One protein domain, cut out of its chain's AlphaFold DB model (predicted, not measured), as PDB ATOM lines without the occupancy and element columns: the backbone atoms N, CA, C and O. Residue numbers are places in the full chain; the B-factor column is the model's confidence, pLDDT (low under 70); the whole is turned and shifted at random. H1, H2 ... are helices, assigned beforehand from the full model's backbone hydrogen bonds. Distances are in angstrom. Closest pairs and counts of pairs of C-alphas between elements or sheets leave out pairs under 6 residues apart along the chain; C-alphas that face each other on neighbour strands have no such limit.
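This is residues 291 to 336 of the 426 residues of an uncharacterized protein of Bradyrhizobium ivorense (UniProt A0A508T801). This small domain has little regular structure: two short helices, H1 and then H2, lie along one side, and the long stretch of residues 309 to 336, with no named element, loops away from H2 and folds back towards H1's side. Near its end a short antiparallel pairing joins residues 327 to 328 with 334 to 335. The printed part has 46 residues, 15 of them in the named helices, with no named strand; the class is all helix. It is compact, with a radius of gyration of the C-alphas of 10.7 A, and spans 28 by 23 by 18 A.

Look first at H1, residues 291 to 300, then at H2, residues 304 to 308: they are close but not clearly touching, and their closest C-alphas, of Gln 300 and Trp 306, are 6.3 A apart. In both, every O i to N i+4 pair is within hydrogen-bond range.

Find C-alpha 291 at (-47.631, -4.931, 31.247); from there H1 runs 14.2 A to C-alpha 300. A tight link leads to H2, 6.2 A long, ending at C-alpha 308 at (-36.863, 11.582, 22.305).

The C-alphas farthest apart, of Ile 316 and Ser 331, are 28.5 A apart. The printed part has no cut, and no printed residue is under pLDDT 70.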
ATOM      1  N   GLU A 291     -48.910  -4.329  30.852       92.75
ATOM      2  CA  GLU A 291     -47.631  -4.931  31.247       92.75
ATOM      3  C   GLU A 291     -46.715  -5.159  30.039       92.75
ATOM      4  O   GLU A 291     -45.537  -4.796  30.076       92.75
ATOM      5  N   GLU A 292     -47.261  -5.699  28.944       92.56
ATOM      6  CA  GLU A 292     -46.515  -5.941  27.704       92.56
ATOM      7  C   GLU A 292     -46.033  -4.629  27.078       92.56
ATOM      8  O   GLU A 292     -44.904  -4.542  26.590       92.56
ATOM      9  N   PHE A 293     -46.875  -3.591  27.110       93.94
ATOM     10  CA  PHE A 293     -46.490  -2.269  26.638       93.94
ATOM     11  C   PHE A 293     -45.389  -1.663  27.512       93.94
ATOM     12  O   PHE A 293     -44.418  -1.150  26.967       93.94
ATOM     13  N   ALA A 294     -45.489  -1.757  28.840       91.94
ATOM     14  CA  ALA A 294     -44.472  -1.229  29.747       91.94
ATOM     15  C   ALA A 294     -43.115  -1.937  29.580       91.94
ATOM     16  O   ALA A 294     -42.065  -1.294  29.621       91.94
ATOM     17  N   GLU A 295     -43.110  -3.256  29.373       91.94
ATOM     18  CA  GLU A 295     -41.887  -4.001  29.068       91.94
ATOM     19  C   GLU A 295     -41.272  -3.560  27.736       91.94
ATOM     20  O   GLU A 295     -40.073  -3.264  27.676       91.94
ATOM     21  N   PHE A 296     -42.096  -3.457  26.691       92.00
ATOM     22  CA  PHE A 296     -41.653  -2.993  25.383       92.00
ATOM     23  C   PHE A 296     -41.118  -1.557  25.438       92.00
ATOM     24  O   PHE A 296     -40.037  -1.294  24.917       92.00
ATOM     25  N   ASP A 297     -41.828  -0.638  26.096       92.00
ATOM     26  CA  ASP A 297     -41.431   0.764  26.215       92.00
ATOM     27  C   ASP A 297     -40.073   0.895  26.915       92.00
ATOM     28  O   ASP A 297     -39.168   1.520  26.361       92.00
ATOM     29  N   ARG A 298     -39.870   0.196  28.044       89.06
ATOM     30  CA  ARG A 298     -38.571   0.145  28.739       89.06
ATOM     31  C   ARG A 298     -37.445  -0.350  27.837       89.06
ATOM     32  O   ARG A 298     -36.366   0.242  27.834       89.06
ATOM     33  N   ALA A 299     -37.683  -1.410  27.063       86.69
ATOM     34  CA  ALA A 299     -36.691  -1.932  26.127       86.69
ATOM     35  C   ALA A 299     -36.367  -0.925  25.006       86.69
ATOM     36  O   ALA A 299     -35.221  -0.833  24.564       86.69
ATOM     37  N   GLN A 300     -37.355  -0.135  24.572       87.56
ATOM     38  CA  GLN A 300     -37.195   0.857  23.509       87.56
ATOM     39  C   GLN A 300     -36.623   2.200  23.961       87.56
ATOM     40  O   GLN A 300     -36.227   2.990  23.104       87.56
ATOM     41  N   GLN A 301     -36.472   2.458  25.264       84.25
ATOM     42  CA  GLN A 301     -35.806   3.677  25.750       84.25
ATOM     43  C   GLN A 301     -34.342   3.795  25.282       84.25
ATOM     44  O   GLN A 301     -33.764   4.879  25.287       84.25
ATOM     45  N   GLN A 302     -33.734   2.704  24.809       77.50
ATOM     46  CA  GLN A 302     -32.408   2.734  24.182       77.50
ATOM     47  C   GLN A 302     -32.437   3.197  22.711       77.50
ATOM     48  O   GLN A 302     -31.396   3.537  22.141       77.50
ATOM     49  N   GLN A 303     -33.610   3.240  22.067       78.31
ATOM     50  CA  GLN A 303     -33.766   3.749  20.707       78.31
ATOM     51  C   GLN A 303     -33.945   5.269  20.698       78.31
ATOM     52  O   GLN A 303     -34.906   5.817  21.236       78.31
ATOM     53  N   LYS A 304     -33.044   5.957  19.984       79.44
ATOM     54  CA  LYS A 304     -32.960   7.427  19.950       79.44
ATOM     55  C   LYS A 304     -34.279   8.136  19.629       79.44
ATOM     56  O   LYS A 304     -34.553   9.172  20.219       79.44
ATOM     57  N   SER A 305     -35.069   7.639  18.676       85.44
ATOM     58  CA  SER A 305     -36.324   8.293  18.279       85.44
ATOM     59  C   SER A 305     -37.471   8.027  19.252       85.44
ATOM     60  O   SER A 305     -38.309   8.903  19.435       85.44
ATOM     61  N   TRP A 306     -37.489   6.858  19.893       90.69
ATOM     62  CA  TRP A 306     -38.517   6.472  20.857       90.69
ATOM     63  C   TRP A 306     -38.382   7.247  22.172       90.69
ATOM     64  O   TRP A 306     -39.360   7.809  22.662       90.69
ATOM     65  N   ALA A 307     -37.152   7.342  22.686       87.12
ATOM     66  CA  ALA A 307     -36.833   8.068  23.916       87.12
ATOM     67  C   ALA A 307     -36.953   9.595  23.777       87.12
ATOM     68  O   ALA A 307     -37.160  10.302  24.758       87.12
ATOM     69  N   ARG A 308     -36.814  10.131  22.555       86.69
ATOM     70  CA  ARG A 308     -36.863  11.582  22.305       86.69
ATOM     71  C   ARG A 308     -38.269  12.168  22.420       86.69
ATOM     72  O   ARG A 308     -38.407  13.369  22.642       86.69
ATOM     73  N   VAL A 309     -39.299  11.357  22.214       83.62
ATOM     74  CA  VAL A 309     -40.689  11.807  22.285       83.62
ATOM     75  C   VAL A 309     -41.292  11.448  23.647       83.62
ATOM     76  O   VAL A 309     -41.012  10.377  24.184       83.62
ATOM     77  N   GLY A 310     -42.110  12.340  24.211       84.00
ATOM     78  CA  GLY A 310     -42.766  12.131  25.509       84.00
ATOM     79  C   GLY A 310     -43.799  10.996  25.501       84.00
ATOM     80  O   GLY A 310     -44.076  10.401  24.458       84.00
ATOM     81  N   GLU A 311     -44.362  10.683  26.668       85.75
ATOM     82  CA  GLU A 311     -45.407   9.653  26.823       85.75
ATOM     83  C   GLU A 311     -46.675   9.995  26.025       85.75
ATOM     84  O   GLU A 311     -47.223   9.127  25.347       85.75
ATOM     85  N   ASP A 312     -47.041  11.279  25.976       89.12
ATOM     86  CA  ASP A 312     -48.214  11.801  25.257       89.12
ATOM     87  C   ASP A 312     -48.019  11.924  23.736       89.12
ATOM     88  O   ASP A 312     -48.802  12.568  23.031       89.12
ATOM     89  N   TRP A 313     -46.940  11.352  23.194       93.31
ATOM     90  CA  TRP A 313     -46.682  11.428  21.764       93.31
ATOM     91  C   TRP A 313     -47.780  10.731  20.955       93.31
ATOM     92  O   TRP A 313     -48.153   9.583  21.217       93.31
ATOM     93  N   SER A 314     -48.215  11.406  19.891       91.62
ATOM     94  CA  SER A 314     -49.072  10.858  18.846       91.62
ATOM     95  C   SER A 314     -48.509  11.179  17.462       91.62
ATOM     96  O   SER A 314     -47.847  12.197  17.240       91.62
ATOM     97  N   CYS A 315     -48.744  10.285  16.504       86.81
ATOM     98  CA  CYS A 315     -48.299  10.471  15.129       86.81
ATOM     99  C   CYS A 315     -49.043  11.644  14.474       86.81
ATOM    100  O   CYS A 315     -50.261  11.598  14.347       86.81
ATOM    101  N   ILE A 316     -48.328  12.641  13.950       82.56
ATOM    102  CA  ILE A 316     -48.953  13.797  13.278       82.56
ATOM    103  C   ILE A 316     -49.815  13.422  12.062       82.56
ATOM    104  O   ILE A 316     -50.760  14.129  11.746       82.56
ATOM    105  N   GLY A 317     -49.495  12.316  11.380       80.69
ATOM    106  CA  GLY A 317     -50.195  11.909  10.160       80.69
ATOM    107  C   GLY A 317     -51.373  10.967  10.396       80.69
ATOM    108  O   GLY A 317     -52.326  10.978   9.629       80.69
ATOM    109  N   CYS A 318     -51.314  10.116  11.427       84.44
ATOM    110  CA  CYS A 318     -52.365   9.118  11.678       84.44
ATOM    111  C   CYS A 318     -52.917   9.114  13.106       84.44
ATOM    112  O   CYS A 318     -53.706   8.232  13.435       84.44
ATOM    113  N   HIS A 319     -52.478  10.052  13.945       88.69
ATOM    114  CA  HIS A 319     -52.919  10.328  15.319       88.69
ATOM    115  C   HIS A 319     -52.826   9.180  16.327       88.69
ATOM    116  O   HIS A 319     -53.179   9.354  17.487       88.69
ATOM    117  N   ARG A 320     -52.277   8.032  15.927       91.44
ATOM    118  CA  ARG A 320     -51.992   6.918  16.832       91.44
ATOM    119  C   ARG A 320     -50.907   7.296  17.838       91.44
ATOM    120  O   ARG A 320     -49.866   7.831  17.453       91.44
ATOM    121  N   SER A 321     -51.158   6.984  19.101       92.56
ATOM    122  CA  SER A 321     -50.241   7.094  20.238       92.56
ATOM    123  C   SER A 321     -49.109   6.060  20.184       92.56
ATOM    124  O   SER A 321     -49.145   5.116  19.387       92.56
ATOM    125  N   LYS A 322     -48.121   6.185  21.085       92.19
ATOM    126  CA  LYS A 322     -47.069   5.166  21.276       92.19
ATOM    127  C   LYS A 322     -47.642   3.762  21.464       92.19
ATOM    128  O   LYS A 322     -47.156   2.820  20.847       92.19
ATOM    129  N   ARG A 323     -48.691   3.618  22.277       91.50
ATOM    130  CA  ARG A 323     -49.322   2.320  22.560       91.50
ATOM    131  C   ARG A 323     -49.987   1.729  21.321       91.50
ATOM    132  O   ARG A 323     -49.866   0.539  21.061       91.50
ATOM    133  N   GLU A 324     -50.645   2.562  20.524       89.56
ATOM    134  CA  GLU A 324     -51.413   2.128  19.349       89.56
ATOM    135  C   GLU A 324     -50.549   1.763  18.135       89.56
ATOM    136  O   GLU A 324     -51.037   1.130  17.193       89.56
ATOM    137  N   ILE A 325     -49.273   2.156  18.124       90.56
ATOM    138  CA  ILE A 325     -48.314   1.711  17.104       90.56
ATOM    139  C   ILE A 325     -47.588   0.417  17.494       90.56
ATOM    140  O   ILE A 325     -46.919  -0.165  16.637       90.56
ATOM    141  N   VAL A 326     -47.718  -0.043  18.745       91.88
ATOM    142  CA  VAL A 326     -47.142  -1.312  19.201       91.88
ATOM    143  C   VAL A 326     -48.068  -2.457  18.815       91.88
ATOM    144  O   VAL A 326     -49.230  -2.508  19.209       91.88
ATOM    145  N   LEU A 327     -47.545  -3.385  18.022       89.06
ATOM    146  CA  LEU A 327     -48.291  -4.514  17.483       89.06
ATOM    147  C   LEU A 327     -47.462  -5.787  17.576       89.06
ATOM    148  O   LEU A 327     -46.242  -5.778  17.369       89.06
ATOM    149  N   ARG A 328     -48.141  -6.906  17.828       86.50
ATOM    150  CA  ARG A 328     -47.513  -8.224  17.773       86.50
ATOM    151  C   ARG A 328     -47.338  -8.654  16.319       86.50
ATOM    152  O   ARG A 328     -48.304  -8.743  15.563       86.50
ATOM    153  N   SER A 329     -46.097  -8.899  15.922       80.12
ATOM    154  CA  SER A 329     -45.743  -9.395  14.589       80.12
ATOM    155  C   SER A 329     -46.102 -10.877  14.416       80.12
ATOM    156  O   SER A 329     -46.323 -11.600  15.387       80.12
ATOM    157  N   ASN A 330     -46.089 -11.363  13.170       71.25
ATOM    158  CA  ASN A 330     -46.342 -12.777  12.855       71.25
ATOM    159  C   ASN A 330     -45.304 -13.740  13.463       71.25
ATOM    160  O   ASN A 330     -45.572 -14.931  13.560       71.25
ATOM    161  N   SER A 331     -44.131 -13.244  13.872       76.12
ATOM    162  CA  SER A 331     -43.122 -14.024  14.603       76.12
ATOM    163  C   SER A 331     -43.352 -14.027  16.121       76.12
ATOM    164  O   SER A 331     -42.504 -14.496  16.874       76.12
ATOM    165  N   GLY A 332     -44.475 -13.470  16.590       81.31
ATOM    166  CA  GLY A 332     -44.846 -13.406  18.002       81.31
ATOM    167  C   GLY A 332     -44.162 -12.293  18.797       81.31
ATOM    168  O   GLY A 332     -44.492 -12.124  19.970       81.31
ATOM    169  N   ARG A 333     -43.253 -11.521  18.181       86.19
ATOM    170  CA  ARG A 333     -42.528 -10.413  18.825       86.19
ATOM    171  C   ARG A 333     -43.317  -9.108  18.765       86.19
ATOM    172  O   ARG A 333     -43.918  -8.811  17.729       86.19
ATOM    173  N   TRP A 334     -43.251  -8.317  19.831       89.75
ATOM    174  CA  TRP A 334     -43.747  -6.942  19.848       89.75
ATOM    175  C   TRP A 334     -42.897  -6.050  18.942       89.75
ATOM    176  O   TRP A 334     -41.670  -6.139  18.929       89.75
ATOM    177  N   THR A 335     -43.562  -5.219  18.147       88.44
ATOM    178  CA  THR A 335     -42.933  -4.305  17.191       88.44
ATOM    179  C   THR A 335     -43.605  -2.945  17.262       88.44
ATOM    180  O   THR A 335     -44.818  -2.866  17.408       88.44
ATOM    181  N   GLY A 336     -42.816  -1.885  17.141       88.38
ATOM    182  CA  GLY A 336     -43.265  -0.500  17.187       88.38
ATOM    183  C   GLY A 336     -42.055   0.393  16.959       88.38
ATOM    184  O   GLY A 336     -41.006   0.166  17.558       88.38
TER     185      GLY A 336